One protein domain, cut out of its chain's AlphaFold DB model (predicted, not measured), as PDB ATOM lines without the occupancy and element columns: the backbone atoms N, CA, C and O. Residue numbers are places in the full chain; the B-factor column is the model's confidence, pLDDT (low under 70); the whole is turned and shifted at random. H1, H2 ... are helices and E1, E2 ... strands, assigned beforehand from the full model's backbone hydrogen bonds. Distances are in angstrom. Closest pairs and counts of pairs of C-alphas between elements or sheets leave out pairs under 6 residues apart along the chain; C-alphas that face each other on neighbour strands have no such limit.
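This is residues 667 to 762 and 1135 to 1209 of the 1210 residues of an uncharacterized protein of Hydrogenophilales bacterium 28-61-23 (UniProt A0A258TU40). Look first for two antiparallel sheets face to face, a sandwich of the four strands E4 E3 E6 E7 and the three strands E1 E2 E5, with a cluster of crossed helices packed on the three-stranded sheet. H2 covers E2 and E5, H3 and H4 pack on H2, H1 meets one part of H4, and the short H5 lies close to H2 and H4. The printed part has 171 residues with seven named strands, E1 to E7, followed along the chain by five named helices, H1 to H5; its class is mixed, helices and strands. It is compact, with a radius of gyration of the C-alphas of 15.6 A, and spans 47 by 42 by 27 A.

Begin with the larger sheet, order E4 - E3 - E6 - E7. Find C-alpha 752 at (184.189, 175.929, 205.385); from there E7, residues 752 to 761, runs 29.0 A. E6 is residues 739 to 746, 22.8 A; E3 is residues 697 to 704, 23.9 A; E4 is residues 711 to 715. In the other sheet, order E1 - E2 - E5, E1 is residues 667 to 669, starting with C-alpha 667 at (182.304, 185.357, 205.868); E2 is residues 683 to 690, 23.4 A; E5 is residues 723 to 728, 16.6 A. Past the cut come H1, residues 1135 to 1141; H2, residues 1147 to 1158, 16.3 A; H3, residues 1165 to 1176, 15.8 A; and H4, residues 1190 to 1203, 20.2 A. H5, residues 1205 to 1208, ends with C-alpha 1208 at (209.742, 212.403, 199.436).

The sheet E4 E3 E6 E7 is twisted, and its edge strands are E4 and E7. In the hairpin E6 and E7, look for N 741 and O 757, 2.9 A apart and within hydrogen-bond range. Across E3 and E6, N 701 and O 742 are within that range at 2.8 A; in the hairpin E3 and E4, N 702 and O 711 are at 2.8 A. In the other sheet, the hairpin E1 and E2 has N 668 and O 688 at 2.8 A, and E2 and E5 have N 685 and O 726 at 2.9 A. The facing parts of the two sheets are 9.5 A centre to centre, their best planes 23 degrees apart. H2 is on the sheet E1 E2 E5, two layers with the helix on one face, at a height over the sheet of 9.0 A. It lies over E2 and E5, slantwise to the strands, at 35 degrees to E2 on the local plane; its closest C-alphas to E5 are those of Gly 1149 and Ala 725, 4.8 A. H2 and H3 touch, closest at the C-alphas of Val 1151 and Gly 1171, 5.7 A, at a steep tilt of 62 degrees, opposite ways. H2 and H4 touch at the C-alphas of Thr 1158 and Ala 1202, 6.4 A, at a steep tilt of 43 degrees, the same way. H4 touches H1 with residues 1190 to 1195 alone; the C-alphas of Glu 1191 and Ala 1136 are closest, 5.2 A. H5 is close to H2 but not clearly touching: the C-alphas of Tyr 1207 and Thr 1158 are closest, 6.3 A. In H1, H2, H3 and H4 every O i to N i+4 pair is within hydrogen-bond range; H5 is too short for such a pair.

The two farthest C-alphas, of Val 749 and Tyr 1209, are 50.3 A apart. Residues 763 to 1134 are not printed, and C-alphas 762 and 1135 are 28.1 A apart across the cut. The long links are E1 to E2 and H3 to H4, each 13 residues. The mean pLDDT of the printed part is 91.9, and no printed residue is under 70.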
ATOM      1  N   LEU A 667     181.204 184.610 206.479       96.25
ATOM      2  CA  LEU A 667     182.304 185.357 205.868       96.25
ATOM      3  C   LEU A 667     181.743 186.544 205.084       96.25
ATOM      4  O   LEU A 667     180.910 186.367 204.198       96.25
ATOM      5  N   GLU A 668     182.222 187.750 205.360       95.69
ATOM      6  CA  GLU A 668     181.753 189.021 204.799       95.69
ATOM      7  C   GLU A 668     182.928 189.854 204.275       95.69
ATOM      8  O   GLU A 668     184.037 189.764 204.790       95.69
ATOM      9  N   ILE A 669     182.680 190.666 203.246       96.12
ATOM     10  CA  ILE A 669     183.651 191.584 202.632       96.12
ATOM     11  C   ILE A 669     183.066 192.989 202.778       96.12
ATOM     12  O   ILE A 669     181.882 193.171 202.492       96.12
ATOM     13  N   LEU A 670     183.868 193.952 203.236       94.81
ATOM     14  CA  LEU A 670     183.385 195.267 203.668       94.81
ATOM     15  C   LEU A 670     183.873 196.424 202.785       94.81
ATOM     16  O   LEU A 670     183.069 197.288 202.448       94.81
ATOM     17  N   SER A 671     185.147 196.457 202.369       91.06
ATOM     18  CA  SER A 671     185.689 197.635 201.659       91.06
ATOM     19  C   SER A 671     185.449 197.681 200.146       91.06
ATOM     20  O   SER A 671     185.618 198.741 199.551       91.06
ATOM     21  N   HIS A 672     185.078 196.569 199.502       93.56
ATOM     22  CA  HIS A 672     184.997 196.485 198.037       93.56
ATOM     23  C   HIS A 672     183.788 195.677 197.544       93.56
ATOM     24  O   HIS A 672     183.535 194.564 198.006       93.56
ATOM     25  N   ALA A 673     183.094 196.208 196.534       94.00
ATOM     26  CA  ALA A 673     182.065 195.497 195.775       94.00
ATOM     27  C   ALA A 673     182.665 194.744 194.571       94.00
ATOM     28  O   ALA A 673     183.726 195.102 194.055       94.00
ATOM     29  N   ALA A 674     181.968 193.717 194.078       93.94
ATOM     30  CA  ALA A 674     182.385 193.006 192.870       93.94
ATOM     31  C   ALA A 674     182.348 193.934 191.640       93.94
ATOM     32  O   ALA A 674     181.353 194.609 191.386       93.94
ATOM     33  N   GLY A 675     183.443 193.959 190.880       93.81
ATOM     34  CA  GLY A 675     183.654 194.855 189.745       93.81
ATOM     35  C   GLY A 675     184.197 196.243 190.110       93.81
ATOM     36  O   GLY A 675     184.435 197.036 189.197       93.81
ATOM     37  N   ALA A 676     184.423 196.544 191.395       94.94
ATOM     38  CA  ALA A 676     184.977 197.829 191.824       94.94
ATOM     39  C   ALA A 676     186.368 198.097 191.223       94.94
ATOM     40  O   ALA A 676     187.164 197.178 191.003       94.94
ATOM     41  N   ALA A 677     186.652 199.377 190.970       95.19
ATOM     42  CA  ALA A 677     187.967 199.829 190.536       95.19
ATOM     43  C   ALA A 677     188.954 199.837 191.713       95.19
ATOM     44  O   ALA A 677     188.586 200.220 192.822       95.19
ATOM     45  N   THR A 678     190.209 199.465 191.463       95.69
ATOM     46  CA  THR A 678     191.284 199.436 192.472       95.69
ATOM     47  C   THR A 678     192.560 200.107 191.959       95.69
ATOM     48  O   THR A 678     192.717 200.264 190.745       95.69
ATOM     49  N   PRO A 679     193.509 200.467 192.841       95.44
ATOM     50  CA  PRO A 679     194.868 200.825 192.443       95.44
ATOM     51  C   PRO A 679     195.533 199.802 191.509       95.44
ATOM     52  O   PRO A 679     195.227 198.608 191.540       95.44
ATOM     53  N   MET A 680     196.483 200.285 190.701       94.19
ATOM     54  CA  MET A 680     197.434 199.439 189.964       94.19
ATOM     55  C   MET A 680     198.684 199.093 190.792       94.19
ATOM     56  O   MET A 680     199.399 198.157 190.440       94.19
ATOM     57  N   GLY A 681     198.952 199.812 191.885       94.56
ATOM     58  CA  GLY A 681     199.846 199.358 192.952       94.56
ATOM     59  C   GLY A 681     199.123 198.434 193.936       94.56
ATOM     60  O   GLY A 681     198.186 197.719 193.576       94.56
ATOM     61  N   GLY A 682     199.572 198.437 195.186       94.19
ATOM     62  CA  GLY A 682     198.929 197.723 196.279       94.19
ATOM     63  C   GLY A 682     197.654 198.396 196.791       94.19
ATOM     64  O   GLY A 682     197.427 199.587 196.582       94.19
ATOM     65  N   PHE A 683     196.820 197.598 197.455       95.44
ATOM     66  CA  PHE A 683     195.652 198.023 198.228       95.44
ATOM     67  C   PHE A 683     195.271 196.949 199.265       95.44
ATOM     68  O   PHE A 683     195.810 195.835 199.257       95.44
ATOM     69  N   VAL A 684     194.329 197.266 200.157       95.25
ATOM     70  CA  VAL A 684     193.801 196.338 201.171       95.25
ATOM     71  C   VAL A 684     192.331 196.011 200.904       95.25
ATOM     72  O   VAL A 684     191.490 196.903 200.801       95.25
ATOM     73  N   VAL A 685     191.994 194.721 200.855       96.38
ATOM     74  CA  VAL A 685     190.605 194.245 200.941       96.38
ATOM     75  C   VAL A 685     190.329 193.867 202.391       96.38
ATOM     76  O   VAL A 685     191.087 193.102 202.979       96.38
ATOM     77  N   THR A 686     189.257 194.397 202.973       96.44
ATOM     78  CA  THR A 686     188.867 194.136 204.363       96.44
ATOM     79  C   THR A 686     187.510 193.459 204.426       96.44
ATOM     80  O   THR A 686     186.688 193.565 203.506       96.44
ATOM     81  N   GLY A 687     187.260 192.775 205.532       96.19
ATOM     82  CA  GLY A 687     185.999 192.108 205.777       96.19
ATOM     83  C   GLY A 687     185.874 191.612 207.206       96.19
ATOM     84  O   GLY A 687     186.634 192.008 208.089       96.19
ATOM     85  N   ARG A 688     184.901 190.731 207.418       95.62
ATOM     86  CA  ARG A 688     184.641 190.091 208.706       95.62
ATOM     87  C   ARG A 688     184.457 188.589 208.526       95.62
ATOM     88  O   ARG A 688     183.989 188.140 207.483       95.62
ATOM     89  N   VAL A 689     184.842 187.799 209.516       94.69
ATOM     90  CA  VAL A 689     184.512 186.378 209.621       94.69
ATOM     91  C   VAL A 689     184.038 186.109 211.044       94.69
ATOM     92  O   VAL A 689     184.689 186.502 212.006       94.69
ATOM     93  N   THR A 690     182.865 185.503 211.189       92.56
ATOM     94  CA  THR A 690     182.216 185.279 212.487       92.56
ATOM     95  C   THR A 690     181.703 183.856 212.561       92.56
ATOM     96  O   THR A 690     181.052 183.391 211.625       92.56
ATOM     97  N   ASP A 691     181.938 183.202 213.686       90.12
ATOM     98  CA  ASP A 691     181.574 181.812 213.922       90.12
ATOM     99  C   ASP A 691     181.040 181.634 215.356       90.12
ATOM    100  O   ASP A 691     181.164 182.543 216.182       90.12
ATOM    101  N   ASN A 692     180.414 180.495 215.660       87.62
ATOM    102  CA  ASN A 692     180.005 180.157 217.030       87.62
ATOM    103  C   ASN A 692     181.143 179.589 217.892       87.62
ATOM    104  O   ASN A 692     180.948 179.406 219.095       87.62
ATOM    105  N   THR A 693     182.323 179.337 217.324       86.81
ATOM    106  CA  THR A 693     183.568 179.160 218.071       86.81
ATOM    107  C   THR A 693     184.600 180.233 217.714       86.81
ATOM    108  O   THR A 693     184.575 180.852 216.652       86.81
ATOM    109  N   LEU A 694     185.503 180.517 218.651       83.56
ATOM    110  CA  LEU A 694     186.586 181.473 218.437       83.56
ATOM    111  C   LEU A 694     187.653 180.949 217.465       83.56
ATOM    112  O   LEU A 694     187.878 179.748 217.331       83.56
ATOM    113  N   SER A 695     188.380 181.901 216.872       72.44
ATOM    114  CA  SER A 695     189.525 181.677 215.977       72.44
ATOM    115  C   SER A 695     189.233 180.904 214.668       72.44
ATOM    116  O   SER A 695     190.008 180.009 214.325       72.44
ATOM    117  N   PRO A 696     188.200 181.266 213.873       83.06
ATOM    118  CA  PRO A 696     188.084 180.771 212.500       83.06
ATOM    119  C   PRO A 696     189.312 181.191 211.672       83.06
ATOM    120  O   PRO A 696     189.724 182.353 211.673       83.06
ATOM    121  N   ARG A 697     189.897 180.241 210.940       88.06
ATOM    122  CA  ARG A 697     191.055 180.462 210.065       88.06
ATOM    123  C   ARG A 697     190.580 180.954 208.705       88.06
ATOM    124  O   ARG A 697     189.767 180.298 208.060       88.06
ATOM    125  N   LEU A 698     191.129 182.061 208.221       93.62
ATOM    126  CA  LEU A 698     190.854 182.563 206.877       93.62
ATOM    127  C   LEU A 698     192.041 182.289 205.946       93.62
ATOM    128  O   LEU A 698     193.200 182.418 206.328       93.62
ATOM    129  N   THR A 699     191.739 181.914 204.708       96.00
ATOM    130  CA  THR A 699     192.707 181.719 203.620       96.00
ATOM    131  C   THR A 699     192.275 182.523 202.403       96.00
ATOM    132  O   THR A 699     191.077 182.708 202.176       96.00
ATOM    133  N   VAL A 700     193.234 182.988 201.602       96.94
ATOM    134  CA  VAL A 700     192.967 183.704 200.352       96.94
ATOM    135  C   VAL A 700     193.810 183.159 199.208       96.94
ATOM    136  O   VAL A 700     195.003 182.906 199.361       96.94
ATOM    137  N   GLN A 701     193.177 183.024 198.044       97.19
ATOM    138  CA  GLN A 701     193.823 182.856 196.749       97.19
ATOM    139  C   GLN A 701     193.636 184.136 195.925       97.19
ATOM    140  O   GLN A 701     192.503 184.511 195.627       97.19
ATOM    141  N   VAL A 702     194.727 184.789 195.530       95.88
ATOM    142  CA  VAL A 702     194.740 185.980 194.663       95.88
ATOM    143  C   VAL A 702     195.283 185.592 193.290       95.88
ATOM    144  O   VAL A 702     196.305 184.920 193.182       95.88
ATOM    145  N   SER A 703     194.598 185.989 192.220       95.06
ATOM    146  CA  SER A 703     194.947 185.637 190.836       95.06
ATOM    147  C   SER A 703     194.500 186.720 189.851       95.06
ATOM    148  O   SER A 703     193.748 187.617 190.222       95.06
ATOM    149  N   GLY A 704     194.945 186.659 188.593       92.94
ATOM    150  CA  GLY A 704     194.668 187.713 187.608       92.94
ATOM    151  C   GLY A 704     195.608 188.911 187.765       92.94
ATOM    152  O   GLY A 704     196.746 188.745 188.204       92.94
ATOM    153  N   GLY A 705     195.194 190.107 187.338       89.44
ATOM    154  CA  GLY A 705     196.002 191.335 187.440       89.44
ATOM    155  C   GLY A 705     197.303 191.364 186.622       89.44
ATOM    156  O   GLY A 705     197.993 192.378 186.614       89.44
ATOM    157  N   GLY A 706     197.671 190.288 185.922       86.75
ATOM    158  CA  GLY A 706     199.009 190.108 185.340       86.75
ATOM    159  C   GLY A 706     200.023 189.440 186.282       86.75
ATOM    160  O   GLY A 706     201.211 189.414 185.967       86.75
ATOM    161  N   LEU A 707     199.578 188.878 187.415       86.88
ATOM    162  CA  LEU A 707     200.405 188.011 188.259       86.88
ATOM    163  C   LEU A 707     200.853 186.762 187.480       86.88
ATOM    164  O   LEU A 707     200.072 186.156 186.746       86.88
ATOM    165  N   THR A 708     202.108 186.349 187.671       84.31
ATOM    166  CA  THR A 708     202.712 185.187 186.989       84.31
ATOM    167  C   THR A 708     202.210 183.837 187.510       84.31
ATOM    168  O   THR A 708     202.286 182.837 186.800       84.31
ATOM    169  N   ALA A 709     201.691 183.807 188.736       87.88
ATOM    170  CA  ALA A 709     201.048 182.665 189.375       87.88
ATOM    171  C   ALA A 709     199.976 183.168 190.359       87.88
ATOM    172  O   ALA A 709     199.985 184.337 190.744       87.88
ATOM    173  N   ALA A 710     199.064 182.290 190.780       90.81
ATOM    174  CA  ALA A 710     198.145 182.610 191.869       90.81
ATOM    175  C   ALA A 710     198.884 182.574 193.218       90.81
ATOM    176  O   ALA A 710     199.583 181.605 193.514       90.81
ATOM    177  N   GLU A 711     198.715 183.607 194.042       91.75
ATOM    178  CA  GLU A 711     199.224 183.634 195.415       91.75
ATOM    179  C   GLU A 711     198.183 182.997 196.343       91.75
ATOM    180  O   GLU A 711     197.039 183.443 196.363       91.75
ATOM    181  N   VAL A 712     198.567 181.981 197.120       94.00
ATOM    182  CA  VAL A 712     197.712 181.371 198.152       94.00
ATOM    183  C   VAL A 712     198.387 181.531 199.508       94.00
ATOM    184  O   VAL A 712     199.542 181.129 199.656       94.00
ATOM    185  N   ARG A 713     197.686 182.103 200.492       93.69
ATOM    186  CA  ARG A 713     198.181 182.236 201.872       93.69
ATOM    187  C   ARG A 713     197.063 182.247 202.914       93.69
ATOM    188  O   ARG A 713     195.888 182.422 202.588       93.69
ATOM    189  N   ASP A 714     197.458 182.076 204.171       92.06
ATOM    190  CA  ASP A 714     196.630 182.408 205.330       92.06
ATOM    191  C   ASP A 714     196.412 183.921 205.441       92.06
ATOM    192  O   ASP A 714     197.228 184.717 204.975       92.06
ATOM    193  N   VAL A 715     195.309 184.303 206.076       92.56
ATOM    194  CA  VAL A 715     194.925 185.687 206.362       92.56
ATOM    195  C   VAL A 715     194.771 185.834 207.869       92.56
ATOM    196  O   VAL A 715     194.136 185.000 208.517       92.56
ATOM    197  N   GLU A 716     195.339 186.896 208.434       90.44
ATOM    198  CA  GLU A 716     195.157 187.203 209.850       90.44
ATOM    199  C   GLU A 716     193.714 187.657 210.124       90.44
ATOM    200  O   GLU A 716     193.141 188.462 209.387       90.44
ATOM    201  N   VAL A 717     193.132 187.129 211.201       89.81
ATOM    202  CA  VAL A 717     191.782 187.446 211.674       89.81
ATOM    203  C   VAL A 717     191.901 187.991 213.091       89.81
ATOM    204  O   VAL A 717     192.519 187.361 213.952       89.81
ATOM    205  N   ALA A 718     191.305 189.152 213.344       88.12
ATOM    206  CA  ALA A 718     191.263 189.759 214.664       88.12
ATOM    207  C   ALA A 718     190.426 188.886 215.622       88.12
ATOM    208  O   ALA A 718     189.263 188.594 215.324       88.12
ATOM    209  N   PRO A 719     190.985 188.452 216.768       78.06
ATOM    210  CA  PRO A 719     190.433 187.338 217.540       78.06
ATOM    211  C   PRO A 719     189.081 187.635 218.206       78.06
ATOM    212  O   PRO A 719     188.310 186.705 218.434       78.06
ATOM    213  N   THR A 720     188.783 188.907 218.496       78.69
ATOM    214  CA  THR A 720     187.556 189.331 219.195       78.69
ATOM    215  C   THR A 720     186.469 189.810 218.235       78.69
ATOM    216  O   THR A 720     185.311 189.420 218.358       78.69
ATOM    217  N   SER A 721     186.813 190.667 217.271       88.06
ATOM    218  CA  SER A 721     185.838 191.236 216.337       88.06
ATOM    219  C   SER A 721     185.517 190.306 215.167       88.06
ATOM    220  O   SER A 721     184.415 190.391 214.617       88.06
ATOM    221  N   GLY A 722     186.456 189.443 214.773       89.88
ATOM    222  CA  GLY A 722     186.415 188.708 213.511       89.88
ATOM    223  C   GLY A 722     186.816 189.547 212.290       89.88
ATOM    224  O   GLY A 722     186.706 189.066 211.163       89.88
ATOM    225  N   ASN A 723     187.246 190.800 212.471       94.12
ATOM    226  CA  ASN A 723     187.686 191.657 211.369       94.12
ATOM    227  C   ASN A 723     188.972 191.103 210.741       94.12
ATOM    228  O   ASN A 723     189.879 190.655 211.442       94.12
ATOM    229  N   TRP A 724     189.072 191.142 209.417       95.19
ATOM    230  CA  TRP A 724     190.247 190.675 208.682       95.19
ATOM    231  C   TRP A 724     190.639 191.654 207.582       95.19
ATOM    232  O   TRP A 724     189.810 192.402 207.052       95.19
ATOM    233  N   ALA A 725     191.916 191.616 207.209       95.94
ATOM    234  CA  ALA A 725     192.467 192.409 206.124       95.94
ATOM    235  C   ALA A 725     193.430 191.574 205.272       95.94
ATOM    236  O   ALA A 725     194.241 190.812 205.787       95.94
ATOM    237  N   VAL A 726     193.327 191.742 203.956       95.12
ATOM    238  CA  VAL A 726     194.138 191.081 202.933       95.12
ATOM    239  C   VAL A 726     194.836 192.148 202.110       95.12
ATOM    240  O   VAL A 726     194.177 192.905 201.394       95.12
ATOM    241  N   ARG A 727     196.171 192.167 202.121       93.56
ATOM    242  CA  ARG A 727     196.931 192.924 201.122       93.56
ATOM    243  C   ARG A 727     196.797 192.275 199.745       93.56
ATOM    244  O   ARG A 727     197.017 191.069 199.572       93.56
ATOM    245  N   VAL A 728     196.493 193.094 198.749       94.56
ATOM    246  CA  VAL A 728     196.526 192.746 197.329       94.56
ATOM    247  C   VAL A 728     197.595 193.634 196.714       94.56
ATOM    248  O   VAL A 728     197.411 194.840 196.613       94.56
ATOM    249  N   ALA A 729     198.757 193.060 196.400       92.81
ATOM    250  CA  ALA A 729     199.951 193.834 196.070       92.81
ATOM    251  C   ALA A 729     200.772 193.155 194.964       92.81
ATOM    252  O   ALA A 729     201.051 191.961 195.083       92.81
ATOM    253  N   PRO A 730     201.188 193.886 193.917       91.56
ATOM    254  CA  PRO A 730     202.025 193.349 192.856       91.56
ATOM    255  C   PRO A 730     203.515 193.495 193.199       91.56
ATOM    256  O   PRO A 730     203.900 194.326 194.021       91.56
ATOM    257  N   GLU A 731     204.381 192.743 192.517       89.19
ATOM    258  CA  GLU A 731     205.845 192.887 192.647       89.19
ATOM    259  C   GLU A 731     206.357 194.244 192.124       89.19
ATOM    260  O   GLU A 731     207.317 194.803 192.655       89.19
ATOM    261  N   SER A 732     205.719 194.770 191.071       84.00
ATOM    262  CA  SER A 732     206.099 196.019 190.382       84.00
ATOM    263  C   SER A 732     204.905 196.855 189.901       84.00
ATOM    264  O   SER A 732     205.004 198.074 189.855       84.00
ATOM    265  N   GLY A 733     203.779 196.217 189.578       87.88
ATOM    266  CA  GLY A 733     202.515 196.853 189.203       87.88
ATOM    267  C   GLY A 733     201.533 195.815 188.655       87.88
ATOM    268  O   GLY A 733     201.957 194.782 188.133       87.88
ATOM    269  N   PHE A 734     200.232 196.059 188.793       93.25
ATOM    270  CA  PHE A 734     199.195 195.304 188.096       93.25
ATOM    271  C   PHE A 734     198.989 195.856 186.679       93.25
ATOM    272  O   PHE A 734     199.125 197.049 186.418       93.25
ATOM    273  N   SER A 735     198.609 194.970 185.766       91.75
ATOM    274  CA  SER A 735     197.990 195.319 184.484       91.75
ATOM    275  C   SER A 735     196.497 195.625 184.666       91.75
ATOM    276  O   SER A 735     195.918 195.323 185.704       91.75
ATOM    277  N   THR A 736     195.840 196.143 183.628       92.12
ATOM    278  CA  THR A 736     194.382 196.383 183.602       92.12
ATOM    279  C   THR A 736     193.527 195.106 183.517       92.12
ATOM    280  O   THR A 736     192.305 195.190 183.400       92.12
ATOM    281  N   ALA A 737     194.133 193.914 183.559       94.44
ATOM    282  CA  ALA A 737     193.392 192.659 183.646       94.44
ATOM    283  C   ALA A 737     192.729 192.513 185.033       94.44
ATOM    284  O   ALA A 737     193.377 192.821 186.035       94.44
ATOM    285  N   PRO A 738     191.490 191.993 185.140       96.56
ATOM    286  CA  PRO A 738     190.832 191.825 186.434       96.56
ATOM    287  C   PRO A 738     191.633 190.955 187.412       96.56
ATOM    288  O   PRO A 738     192.266 189.969 187.020       96.56
ATOM    289  N   ILE A 739     191.569 191.299 188.696       96.94
ATOM    290  CA  ILE A 739     192.070 190.493 189.814       96.94
ATOM    291  C   ILE A 739     190.895 189.686 190.369       96.94
ATOM    292  O   ILE A 739     189.817 190.231 190.586       96.94
ATOM    293  N   THR A 740     191.094 188.396 190.627       97.12
ATOM    294  CA  THR A 740     190.136 187.541 191.340       97.12
ATOM    295  C   THR A 740     190.734 187.098 192.667       97.12
ATOM    296  O   THR A 740     191.744 186.387 192.691       97.12
ATOM    297  N   LEU A 741     190.083 187.493 193.761       97.31
ATOM    298  CA  LEU A 741     190.288 186.940 195.093       97.31
ATOM    299  C   LEU A 741     189.275 185.812 195.312       97.31
ATOM    300  O   LEU A 741     188.095 185.974 195.010       97.31
ATOM    301  N   THR A 742     189.706 184.695 195.888       97.31
ATOM    302  CA  THR A 742     188.817 183.696 196.493       97.31
ATOM    303  C   THR A 742     189.231 183.500 197.941       97.31
ATOM    304  O   THR A 742     190.337 183.050 198.227       97.31
ATOM    305  N   LEU A 743     188.343 183.894 198.846       97.19
ATOM    306  CA  LEU A 743     188.491 183.823 200.293       97.19
ATOM    307  C   LEU A 743     187.780 182.564 200.779       97.19
ATOM    308  O   LEU A 743     186.620 182.359 200.430       97.19
ATOM    309  N   THR A 744     188.449 181.737 201.581       96.94
ATOM    310  CA  THR A 744     187.843 180.561 202.225       96.94
ATOM    311  C   THR A 744     188.112 180.612 203.722       96.94
ATOM    312  O   THR A 744     189.267 180.550 204.149       96.94
ATOM    313  N   ALA A 745     187.044 180.755 204.502       94.94
ATOM    314  CA  ALA A 745     187.052 180.606 205.949       94.94
ATOM    315  C   ALA A 745     186.888 179.126 206.320       94.94
ATOM    316  O   ALA A 745     186.137 178.408 205.659       94.94
ATOM    317  N   HIS A 746     187.565 178.706 207.385       91.12
ATOM    318  CA  HIS A 746     187.557 177.362 207.961       91.12
ATOM    319  C   HIS A 746     187.369 177.493 209.477       91.12
ATOM    320  O   HIS A 746     188.001 178.354 210.091       91.12
ATOM    321  N   ASP A 747     186.537 176.660 210.094       86.38
ATOM    322  CA  ASP A 747     186.481 176.550 211.559       86.38
ATOM    323  C   ASP A 747     187.591 175.620 212.108       86.38
ATOM    324  O   ASP A 747     188.468 175.145 211.379       86.38
ATOM    325  N   GLY A 748     187.558 175.342 213.414       76.12
ATOM    326  CA  GLY A 748     188.491 174.419 214.070       76.12
ATOM    327  C   GLY A 748     188.133 172.926 213.979       76.12
ATOM    328  O   GLY A 748     188.765 172.119 214.665       76.12
ATOM    329  N   VAL A 749     187.131 172.527 213.184       79.69
ATOM    330  CA  VAL A 749     186.724 171.115 213.001       79.69
ATOM    331  C   VAL A 749     186.640 170.655 211.538       79.69
ATOM    332  O   VAL A 749     186.614 169.445 211.304       79.69
ATOM    333  N   GLY A 750     186.669 171.576 210.571       82.38
ATOM    334  CA  GLY A 750     186.697 171.327 209.129       82.38
ATOM    335  C   GLY A 750     185.511 171.875 208.321       82.38
ATOM    336  O   GLY A 750     185.448 171.576 207.127       82.38
ATOM    337  N   ASN A 751     184.578 172.644 208.900       87.81
ATOM    338  CA  ASN A 751     183.522 173.298 208.114       87.81
ATOM    339  C   ASN A 751     184.076 174.559 207.431       87.81
ATOM    340  O   ASN A 751     184.905 175.272 207.998       87.81
ATOM    341  N   THR A 752     183.614 174.853 206.210       93.88
ATOM    342  CA  THR A 752     184.189 175.929 205.385       93.88
ATOM    343  C   THR A 752     183.152 176.769 204.651       93.88
ATOM    344  O   THR A 752     182.212 176.218 204.076       93.88
ATOM    345  N   THR A 753     183.410 178.073 204.541       96.56
ATOM    346  CA  THR A 753     182.630 179.021 203.726       96.56
ATOM    347  C   THR A 753     183.553 179.767 202.772       96.56
ATOM    348  O   THR A 753     184.537 180.366 203.205       96.56
ATOM    349  N   ALA A 754     183.220 179.782 201.479       96.44
ATOM    350  CA  ALA A 754     183.998 180.472 200.453       96.44
ATOM    351  C   ALA A 754     183.226 181.635 199.805       96.44
ATOM    352  O   ALA A 754     182.026 181.532 199.547       96.44
ATOM    353  N   LYS A 755     183.932 182.729 199.495       96.44
ATOM    354  CA  LYS A 755     183.445 183.853 198.677       96.44
ATOM    355  C   LYS A 755     184.515 184.285 197.677       96.44
ATOM    356  O   LYS A 755     185.687 184.395 198.029       96.44
ATOM    357  N   SER A 756     184.103 184.596 196.450       95.94
ATOM    358  CA  SER A 756     184.985 185.156 195.420       95.94
ATOM    359  C   SER A 756     184.619 186.607 195.112       95.94
ATOM    360  O   SER A 756     183.442 186.967 195.073       95.94
ATOM    361  N   LEU A 757     185.638 187.429 194.878       97.50
ATOM    362  CA  LEU A 757     185.547 188.856 194.587       97.50
ATOM    363  C   LEU A 757     186.411 189.159 193.359       97.50
ATOM    364  O   LEU A 757     187.589 188.806 193.329       97.50
ATOM    365  N   VAL A 758     185.831 189.823 192.358       97.50
ATOM    366  CA  VAL A 758     186.547 190.288 191.160       97.50
ATOM    367  C   VAL A 758     186.703 191.803 191.237       97.50
ATOM    368  O   VAL A 758     185.729 192.490 191.539       97.50
ATOM    369  N   LEU A 759     187.904 192.312 190.970       97.50
ATOM    370  CA  LEU A 759     188.291 193.725 191.072       97.50
ATOM    371  C   LEU A 759     189.041 194.171 189.810       97.50
ATOM    372  O   LEU A 759     189.685 193.353 189.152       97.50
ATOM    373  N   ASN A 760     188.966 195.459 189.474       96.69
ATOM    374  CA  ASN A 760     189.459 196.009 188.208       96.69
ATOM    375  C   ASN A 760     190.557 197.073 188.438       96.69
ATOM    376  O   ASN A 760     190.227 198.204 188.802       96.69
ATOM    377  N   PRO A 761     191.849 196.765 188.206       96.00
ATOM    378  CA  PRO A 761     192.934 197.738 188.364       96.00
ATOM    379  C   PRO A 761     192.802 198.940 187.418       96.00
ATOM    380  O   PRO A 761     192.534 198.779 186.225       96.00
ATOM    381  N   SER A 762     193.014 200.147 187.946       94.50
ATOM    382  CA  SER A 762     192.803 201.416 187.242       94.50
ATOM    383  C   SER A 762     193.843 202.479 187.612       94.50
ATOM    384  O   SER A 762     194.131 202.710 188.789       94.50
ATOM    385  N   LEU A1135     197.513 207.281 215.559       94.12
ATOM    386  CA  LEU A1135     197.530 206.296 214.480       94.12
ATOM    387  C   LEU A1135     196.711 205.057 214.854       94.12
ATOM    388  O   LEU A1135     195.961 204.560 214.024       94.12
ATOM    389  N   ALA A1136     196.785 204.603 216.105       92.50
ATOM    390  CA  ALA A1136     195.979 203.508 216.633       92.50
ATOM    391  C   ALA A1136     194.481 203.851 216.609       92.50
ATOM    392  O   ALA A1136     193.682 203.026 216.174       92.50
ATOM    393  N   GLY A1137     194.100 205.079 216.981       92.19
ATOM    394  CA  GLY A1137     192.721 205.558 216.858       92.19
ATOM    395  C   GLY A1137     192.241 205.652 215.406       92.19
ATOM    396  O   GLY A1137     191.089 205.325 215.128       92.19
ATOM    397  N   LEU A1138     193.118 206.027 214.468       92.31
ATOM    398  CA  LEU A1138     192.815 206.023 213.032       92.31
ATOM    399  C   LEU A1138     192.614 204.594 212.502       92.31
ATOM    400  O   LEU A1138     191.605 204.328 211.855       92.31
ATOM    401  N   MET A1139     193.504 203.654 212.845       94.75
ATOM    402  CA  MET A1139     193.335 202.235 212.496       94.75
ATOM    403  C   MET A1139     192.045 201.662 213.104       94.75
ATOM    404  O   MET A1139     191.308 200.954 212.421       94.75
ATOM    405  N   GLN A1140     191.728 202.004 214.357       91.75
ATOM    406  CA  GLN A1140     190.502 201.580 215.034       91.75
ATOM    407  C   GLN A1140     189.241 202.138 214.352       91.75
ATOM    408  O   GLN A1140     188.268 201.404 214.192       91.75
ATOM    409  N   ALA A1141     189.259 203.402 213.916       91.00
ATOM    410  CA  ALA A1141     188.159 204.018 213.171       91.00
ATOM    411  C   ALA A1141     187.951 203.377 211.784       91.00
ATOM    412  O   ALA A1141     186.812 203.222 211.349       91.00
ATOM    413  N   ASP A1142     189.034 202.945 211.129       90.38
ATOM    414  CA  ASP A1142     189.002 202.169 209.881       90.38
ATOM    415  C   ASP A1142     188.655 200.670 210.089       90.38
ATOM    416  O   ASP A1142     188.528 199.924 209.116       90.38
ATOM    417  N   GLY A1143     188.508 200.198 211.337       92.00
ATOM    418  CA  GLY A1143     188.232 198.790 211.671       92.00
ATOM    419  C   GLY A1143     189.427 197.837 211.499       92.00
ATOM    420  O   GLY A1143     189.245 196.630 211.329       92.00
ATOM    421  N   LEU A1144     190.653 198.365 211.504       94.19
ATOM    422  CA  LEU A1144     191.888 197.643 211.197       94.19
ATOM    423  C   LEU A1144     192.606 197.176 212.471       94.19
ATOM    424  O   LEU A1144     193.323 197.932 213.121       94.19
ATOM    425  N   GLU A1145     192.448 195.895 212.795       92.19
ATOM    426  CA  GLU A1145     193.030 195.282 214.002       92.19
ATOM    427  C   GLU A1145     194.254 194.385 213.728       92.19
ATOM    428  O   GLU A1145     195.018 194.083 214.645       92.19
ATOM    429  N   THR A1146     194.444 193.965 212.473       92.94
ATOM    430  CA  THR A1146     195.452 192.982 212.022       92.94
ATOM    431  C   THR A1146     196.693 193.648 211.416       92.94
ATOM    432  O   THR A1146     196.573 194.708 210.795       92.94
ATOM    433  N   ALA A1147     197.850 192.986 211.473       93.38
ATOM    434  CA  ALA A1147     199.111 193.446 210.896       93.38
ATOM    435  C   ALA A1147     199.019 193.708 209.379       93.38
ATOM    436  O   ALA A1147     199.428 194.782 208.938       93.38
ATOM    437  N   GLU A1148     198.425 192.795 208.589       92.75
ATOM    438  CA  GLU A1148     198.232 193.002 207.135       92.75
ATOM    439  C   GLU A1148     197.510 194.334 206.855       92.75
ATOM    440  O   GLU A1148     197.917 195.097 205.974       92.75
ATOM    441  N   GLY A1149     196.452 194.603 207.629       94.88
ATOM    442  CA  GLY A1149     195.575 195.761 207.484       94.88
ATOM    443  C   GLY A1149     196.234 197.077 207.869       94.88
ATOM    444  O   GLY A1149     196.224 198.009 207.068       94.88
ATOM    445  N   VAL A1150     196.846 197.159 209.055       96.56
ATOM    446  CA  VAL A1150     197.472 198.414 209.503       96.56
ATOM    447  C   VAL A1150     198.746 198.739 208.715       96.56
ATOM    448  O   VAL A1150     199.002 199.911 208.453       96.56
ATOM    449  N   VAL A1151     199.511 197.737 208.250       97.50
ATOM    450  CA  VAL A1151     200.643 197.974 207.331       97.50
ATOM    451  C   VAL A1151     200.145 198.505 205.991       97.50
ATOM    452  O   VAL A1151     200.637 199.532 205.526       97.50
ATOM    453  N   GLY A1152     199.158 197.839 205.382       95.69
ATOM    454  CA  GLY A1152     198.591 198.277 204.108       95.69
ATOM    455  C   GLY A1152     197.974 199.676 204.189       95.69
ATOM    456  O   GLY A1152     198.229 200.504 203.322       95.69
ATOM    457  N   ARG A1153     197.275 200.003 205.284       95.19
ATOM    458  CA  ARG A1153     196.729 201.346 205.506       95.19
ATOM    459  C   ARG A1153     197.810 202.397 205.735       95.19
ATOM    460  O   ARG A1153     197.727 203.466 205.146       95.19
ATOM    461  N   MET A1154     198.845 202.117 206.527       97.06
ATOM    462  CA  MET A1154     199.969 203.051 206.685       97.06
ATOM    463  C   MET A1154     200.702 203.298 205.356       97.06
ATOM    464  O   MET A1154     201.186 204.408 205.124       97.06
ATOM    465  N   LEU A1155     200.731 202.312 204.453       97.12
ATOM    466  CA  LEU A1155     201.215 202.467 203.079       97.12
ATOM    467  C   LEU A1155     200.253 203.279 202.196       97.12
ATOM    468  O   LEU A1155     200.717 204.165 201.484       97.12
ATOM    469  N   ASP A1156     198.937 203.064 202.281       94.56
ATOM    470  CA  ASP A1156     197.930 203.883 201.582       94.56
ATOM    471  C   ASP A1156     197.983 205.358 202.019       94.56
ATOM    472  O   ASP A1156     197.829 206.257 201.196       94.56
ATOM    473  N   LEU A1157     198.219 205.623 203.308       94.94
ATOM    474  CA  LEU A1157     198.328 206.981 203.848       94.94
ATOM    475  C   LEU A1157     199.653 207.654 203.463       94.94
ATOM    476  O   LEU A1157     199.673 208.841 203.151       94.94
ATOM    477  N   THR A1158     200.773 206.927 203.467       95.38
ATOM    478  CA  THR A1158     202.088 207.508 203.132       95.38
ATOM    479  C   THR A1158     202.352 207.520 201.628       95.38
ATOM    480  O   THR A1158     202.547 208.585 201.045       95.38
ATOM    481  N   LEU A1159     202.362 206.352 200.991       95.06
ATOM    482  CA  LEU A1159     202.759 206.167 199.595       95.06
ATOM    483  C   LEU A1159     201.576 206.185 198.621       95.06
ATOM    484  O   LEU A1159     201.797 206.331 197.420       95.06
ATOM    485  N   GLY A1160     200.337 206.064 199.104       93.44
ATOM    486  CA  GLY A1160     199.156 206.053 198.245       93.44
ATOM    487  C   GLY A1160     199.139 204.844 197.295       93.44
ATOM    488  O   GLY A1160     199.725 203.809 197.587       93.44
ATOM    489  N   PRO A1161     198.519 204.939 196.111       93.12
ATOM    490  CA  PRO A1161     198.225 203.804 195.233       93.12
ATOM    491  C   PRO A1161     199.432 203.268 194.440       93.12
ATOM    492  O   PRO A1161     199.239 202.551 193.458       93.12
ATOM    493  N   ILE A1162     200.663 203.637 194.821       92.81
ATOM    494  CA  ILE A1162     201.913 203.242 194.148       92.81
ATOM    495  C   ILE A1162     202.800 202.300 194.978       92.81
ATOM    496  O   ILE A1162     203.850 201.885 194.488       92.81
ATOM    497  N   TRP A1163     202.412 201.930 196.207       96.00
ATOM    498  CA  TRP A1163     203.169 200.919 196.954       96.00
ATOM    499  C   TRP A1163     203.089 199.544 196.273       96.00
ATOM    500  O   TRP A1163     202.195 199.255 195.481       96.00
ATOM    501  N   THR A1164     204.055 198.682 196.568       94.62
ATOM    502  CA  THR A1164     204.193 197.340 195.974       94.62
ATOM    503  C   THR A1164     204.449 196.311 197.066       94.62
ATOM    504  O   THR A1164     204.696 196.680 198.216       94.62
ATOM    505  N   ARG A1165     204.443 195.018 196.727       93.31
ATOM    506  CA  ARG A1165     204.686 193.929 197.682       93.31
ATOM    507  C   ARG A1165     205.914 194.182 198.564       93.31
ATOM    508  O   ARG A1165     205.789 194.102 199.775       93.31
ATOM    509  N   ARG A1166     207.035 194.634 197.985       94.31
ATOM    510  CA  ARG A1166     208.280 194.958 198.713       94.31
ATOM    511  C   ARG A1166     208.101 195.998 199.823       94.31
ATOM    512  O   ARG A1166     208.745 195.901 200.862       94.31
ATOM    513  N   HIS A1167     207.240 196.991 199.602       96.31
ATOM    514  CA  HIS A1167     206.928 198.018 200.595       96.31
ATOM    515  C   HIS A1167     206.109 197.438 201.756       96.31
ATOM    516  O   HIS A1167     206.321 197.804 202.910       96.31
ATOM    517  N   TRP A1168     205.214 196.494 201.455       95.19
ATOM    518  CA  TRP A1168     204.465 195.743 202.459       95.19
ATOM    519  C   TRP A1168     205.332 194.715 203.191       95.19
ATOM    520  O   TRP A1168     205.231 194.628 204.407       95.19
ATOM    521  N   ASP A1169     206.235 194.010 202.505       94.69
ATOM    522  CA  ASP A1169     207.185 193.086 203.133       94.69
ATOM    523  C   ASP A1169     208.090 193.849 204.124       94.69
ATOM    524  O   ASP A1169     208.264 193.416 205.262       94.69
ATOM    525  N   LEU A1170     208.584 195.038 203.742       95.19
ATOM    526  CA  LEU A1170     209.299 195.962 204.635       95.19
ATOM    527  C   LEU A1170     208.419 196.427 205.805       95.19
ATOM    528  O   LEU A1170     208.852 196.392 206.955       95.19
ATOM    529  N   GLY A1171     207.187 196.860 205.531       95.81
ATOM    530  CA  GLY A1171     206.265 197.334 206.560       95.81
ATOM    531  C   GLY A1171     205.887 196.251 207.574       95.81
ATOM    532  O   GLY A1171     205.844 196.523 208.771       95.81
ATOM    533  N   MET A1172     205.707 195.009 207.122       94.81
ATOM    534  CA  MET A1172     205.498 193.837 207.972       94.81
ATOM    535  C   MET A1172     206.756 193.476 208.755       94.81
ATOM    536  O   MET A1172     206.656 193.223 209.955       94.81
ATOM    537  N   ALA A1173     207.938 193.484 208.129       93.31
ATOM    538  CA  ALA A1173     209.201 193.213 208.815       93.31
ATOM    539  C   ALA A1173     209.472 194.230 209.935       93.31
ATOM    540  O   ALA A1173     209.888 193.834 211.019       93.31
ATOM    541  N   LEU A1174     209.166 195.513 209.709       92.56
ATOM    542  CA  LEU A1174     209.281 196.577 210.709       92.56
ATOM    543  C   LEU A1174     208.198 196.498 211.789       92.56
ATOM    544  O   LEU A1174     208.511 196.600 212.972       92.56
ATOM    545  N   LEU A1175     206.928 196.319 211.408       93.38
ATOM    546  CA  LEU A1175     205.837 196.282 212.379       93.38
ATOM    547  C   LEU A1175     205.920 195.035 213.260       93.38
ATOM    548  O   LEU A1175     205.689 195.139 214.460       93.38
ATOM    549  N   THR A1176     206.250 193.873 212.684       88.38
ATOM    550  CA  THR A1176     206.223 192.564 213.367       88.38
ATOM    551  C   THR A1176     207.596 192.030 213.795       88.38
ATOM    552  O   THR A1176     207.677 190.921 214.321       88.38
ATOM    553  N   GLU A1177     208.669 192.796 213.568       85.12
ATOM    554  CA  GLU A1177     210.070 192.391 213.779       85.12
ATOM    555  C   GLU A1177     210.362 191.007 213.164       85.12
ATOM    556  O   GLU A1177     210.581 190.016 213.861       85.12
ATOM    557  N   GLU A1178     210.279 190.947 211.830       83.81
ATOM    558  CA  GLU A1178     210.431 189.730 211.005       83.81
ATOM    559  C   GLU A1178     209.500 188.569 211.426       83.81
ATOM    560  O   GLU A1178     209.845 187.391 211.344       83.81
ATOM    561  N   GLY A1179     208.293 188.899 211.899       76.81
ATOM    562  CA  GLY A1179     207.301 187.942 212.397       76.81
ATOM    563  C   GLY A1179     207.555 187.436 213.823       76.81
ATOM    564  O   GLY A1179     206.709 186.730 214.369       76.81
ATOM    565  N   SER A1180     208.671 187.809 214.463       74.88
ATOM    566  CA  SER A1180     208.988 187.382 215.836       74.88
ATOM    567  C   SER A1180     208.079 188.019 216.898       74.88
ATOM    568  O   SER A1180     207.936 187.483 218.000       74.88
ATOM    569  N   ARG A1181     207.431 189.146 216.571       74.88
ATOM    570  CA  ARG A1181     206.549 189.910 217.460       74.88
ATOM    571  C   ARG A1181     205.251 190.269 216.729       74.88
ATOM    572  O   ARG A1181     205.203 191.302 216.068       74.88
ATOM    573  N   PRO A1182     204.164 189.495 216.863       80.94
ATOM    574  CA  PRO A1182     202.867 189.870 216.296       80.94
ATOM    575  C   PRO A1182     202.397 191.276 216.724       80.94
ATOM    576  O   PRO A1182     202.853 191.822 217.738       80.94
ATOM    577  N   TYR A1183     201.501 191.874 215.940       86.38
ATOM    578  CA  TYR A1183     200.870 193.163 216.240       86.38
ATOM    579  C   TYR A1183     199.441 192.943 216.747       86.38
ATOM    580  O   TYR A1183     198.717 192.120 216.195       86.38
ATOM    581  N   PHE A1184     199.028 193.707 217.759       82.00
ATOM    582  CA  PHE A1184     197.650 193.726 218.251       82.00
ATOM    583  C   PHE A1184     197.239 195.177 218.495       82.00
ATOM    584  O   PHE A1184     197.938 195.889 219.214       82.00
ATOM    585  N   ALA A1185     196.105 195.615 217.946       85.38
ATOM    586  CA  ALA A1185     195.658 197.009 218.069       85.38
ATOM    587  C   ALA A1185     195.374 197.461 219.520       85.38
ATOM    588  O   ALA A1185     195.421 198.652 219.810       85.38
ATOM    589  N   TRP A1186     195.118 196.520 220.437       80.62
ATOM    590  CA  TRP A1186     194.906 196.774 221.868       80.62
ATOM    591  C   TRP A1186     196.190 196.720 222.718       80.62
ATOM    592  O   TRP A1186     196.130 196.980 223.920       80.62
ATOM    593  N   ALA A1187     197.347 196.365 222.145       78.50
ATOM    594  CA  ALA A1187     198.595 196.281 222.903       78.50
ATOM    595  C   ALA A1187     199.094 197.681 223.326       78.50
ATOM    596  O   ALA A1187     199.029 198.612 222.519       78.50
ATOM    597  N   PRO A1188     199.675 197.853 224.533       78.94
ATOM    598  CA  PRO A1188     200.191 199.152 224.982       78.94
ATOM    599  C   PRO A1188     201.273 199.767 224.076       78.94
ATOM    600  O   PRO A1188     201.461 200.981 224.092       78.94
ATOM    601  N   ASP A1189     201.974 198.954 223.274       82.44
ATOM    602  CA  ASP A1189     203.000 199.401 222.322       82.44
ATOM    603  C   ASP A1189     202.461 199.701 220.905       82.44
ATOM    604  O   ASP A1189     203.223 200.156 220.047       82.44
ATOM    605  N   ALA A1190     201.163 199.500 220.639       87.94
ATOM    606  CA  ALA A1190     200.580 199.579 219.297       87.94
ATOM    607  C   ALA A1190     200.798 200.945 218.620       87.94
ATOM    608  O   ALA A1190     201.279 201.002 217.486       87.94
ATOM    609  N   GLU A1191     200.517 202.047 219.323       91.62
ATOM    610  CA  GLU A1191     200.721 203.415 218.817       91.62
ATOM    611  C   GLU A1191     202.206 203.709 218.537       91.62
ATOM    612  O   GLU A1191     202.555 204.283 217.504       91.62
ATOM    613  N   GLN A1192     203.111 203.258 219.414       89.56
ATOM    614  CA  GLN A1192     204.558 203.418 219.234       89.56
ATOM    615  C   GLN A1192     205.075 202.634 218.018       89.56
ATOM    616  O   GLN A1192     205.959 203.112 217.298       89.56
ATOM    617  N   ARG A1193     204.516 201.449 217.750       90.25
ATOM    618  CA  ARG A1193     204.861 200.625 216.580       90.25
ATOM    619  C   ARG A1193     204.323 201.231 215.285       90.25
ATOM    620  O   ARG A1193     205.086 201.340 214.327       90.25
ATOM    621  N   LEU A1194     203.082 201.726 215.271       94.31
ATOM    622  CA  LEU A1194     202.526 202.456 214.121       94.31
ATOM    623  C   LEU A1194     203.321 203.732 213.813       94.31
ATOM    624  O   LEU A1194     203.637 203.991 212.653       94.31
ATOM    625  N   ARG A1195     203.732 204.491 214.838       93.31
ATOM    626  CA  ARG A1195     204.629 205.649 214.676       93.31
ATOM    627  C   ARG A1195     205.985 205.255 214.101       93.31
ATOM    628  O   ARG A1195     206.478 205.924 213.199       93.31
ATOM    629  N   SER A1196     206.575 204.163 214.585       91.94
ATOM    630  CA  SER A1196     207.878 203.675 214.108       91.94
ATOM    631  C   SER A1196     207.816 203.210 212.647       91.94
ATOM    632  O   SER A1196     208.703 203.541 211.860       91.94
ATOM    633  N   LEU A1197     206.730 202.535 212.256       95.12
ATOM    634  CA  LEU A1197     206.422 202.216 210.860       95.12
ATOM    635  C   LEU A1197     206.251 203.496 210.023       95.12
ATOM    636  O   LEU A1197     206.875 203.630 208.974       95.12
ATOM    637  N   GLY A1198     205.469 204.467 210.510       94.44
ATOM    638  CA  GLY A1198     205.255 205.756 209.848       94.44
ATOM    639  C   GLY A1198     206.552 206.528 209.588       94.44
ATOM    640  O   GLY A1198     206.736 207.044 208.488       94.44
ATOM    641  N   LYS A1199     207.494 206.536 210.547       93.56
ATOM    642  CA  LYS A1199     208.843 207.108 210.363       93.56
ATOM    643  C   LYS A1199     209.569 206.449 209.199       93.56
ATOM    644  O   LYS A1199     210.059 207.147 208.316       93.56
ATOM    645  N   ALA A1200     209.634 205.120 209.193       93.81
ATOM    646  CA  ALA A1200     210.360 204.374 208.173       93.81
ATOM    647  C   ALA A1200     209.760 204.577 206.772       93.81
ATOM    648  O   ALA A1200     210.501 204.868 205.836       93.81
ATOM    649  N   LEU A1201     208.429 204.507 206.641       95.56
ATOM    650  CA  LEU A1201     207.733 204.729 205.371       95.56
ATOM    651  C   LEU A1201     207.886 206.173 204.867       95.56
ATOM    652  O   LEU A1201     208.126 206.383 203.681       95.56
ATOM    653  N   ALA A1202     207.821 207.171 205.751       94.94
ATOM    654  CA  ALA A1202     207.983 208.573 205.369       94.94
ATOM    655  C   ALA A1202     209.437 208.959 205.009       94.94
ATOM    656  O   ALA A1202     209.659 209.980 204.356       94.94
ATOM    657  N   VAL A1203     210.443 208.164 205.393       93.75
ATOM    658  CA  VAL A1203     211.843 208.358 204.958       93.75
ATOM    659  C   VAL A1203     212.080 207.860 203.521       93.75
ATOM    660  O   VAL A1203     213.038 208.301 202.884       93.75
ATOM    661  N   LEU A1204     211.213 206.994 202.980       94.31
ATOM    662  CA  LEU A1204     211.375 206.422 201.638       94.31
ATOM    663  C   LEU A1204     211.329 207.491 200.523       94.31
ATOM    664  O   LEU A1204     210.524 208.427 200.608       94.31
ATOM    665  N   PRO A1205     212.133 207.358 199.446       91.94
ATOM    666  CA  PRO A1205     212.093 208.264 198.295       91.94
ATOM    667  C   PRO A1205     210.683 208.480 197.730       91.94
ATOM    668  O   PRO A1205     210.303 209.609 197.441       91.94
ATOM    669  N   GLU A1206     209.869 207.432 197.659       92.50
ATOM    670  CA  GLU A1206     208.494 207.428 197.149       92.50
ATOM    671  C   GLU A1206     207.553 208.362 197.950       92.50
ATOM    672  O   GLU A1206     206.593 208.926 197.410       92.50
ATOM    673  N   TYR A1207     207.856 208.596 199.235       94.75
ATOM    674  CA  TYR A1207     207.177 209.603 200.056       94.75
ATOM    675  C   TYR A1207     207.714 211.021 199.819       94.75
ATOM    676  O   TYR A1207     206.961 212.001 199.859       94.75
ATOM    677  N   GLN A1208     209.023 211.137 199.589       92.69
ATOM    678  CA  GLN A1208     209.742 212.403 199.436       92.69
ATOM    679  C   GLN A1208     209.534 213.045 198.048       92.69
ATOM    680  O   GLN A1208     209.531 214.274 197.957       92.69
ATOM    681  N   TYR A1209     209.322 212.243 196.997       91.31
ATOM    682  CA  TYR A1209     209.110 212.669 195.603       91.31
ATOM    683  C   TYR A1209     207.643 212.549 195.156       91.31
ATOM    684  O   TYR A1209     206.977 211.586 195.533       91.31
TER     685      TYR A1209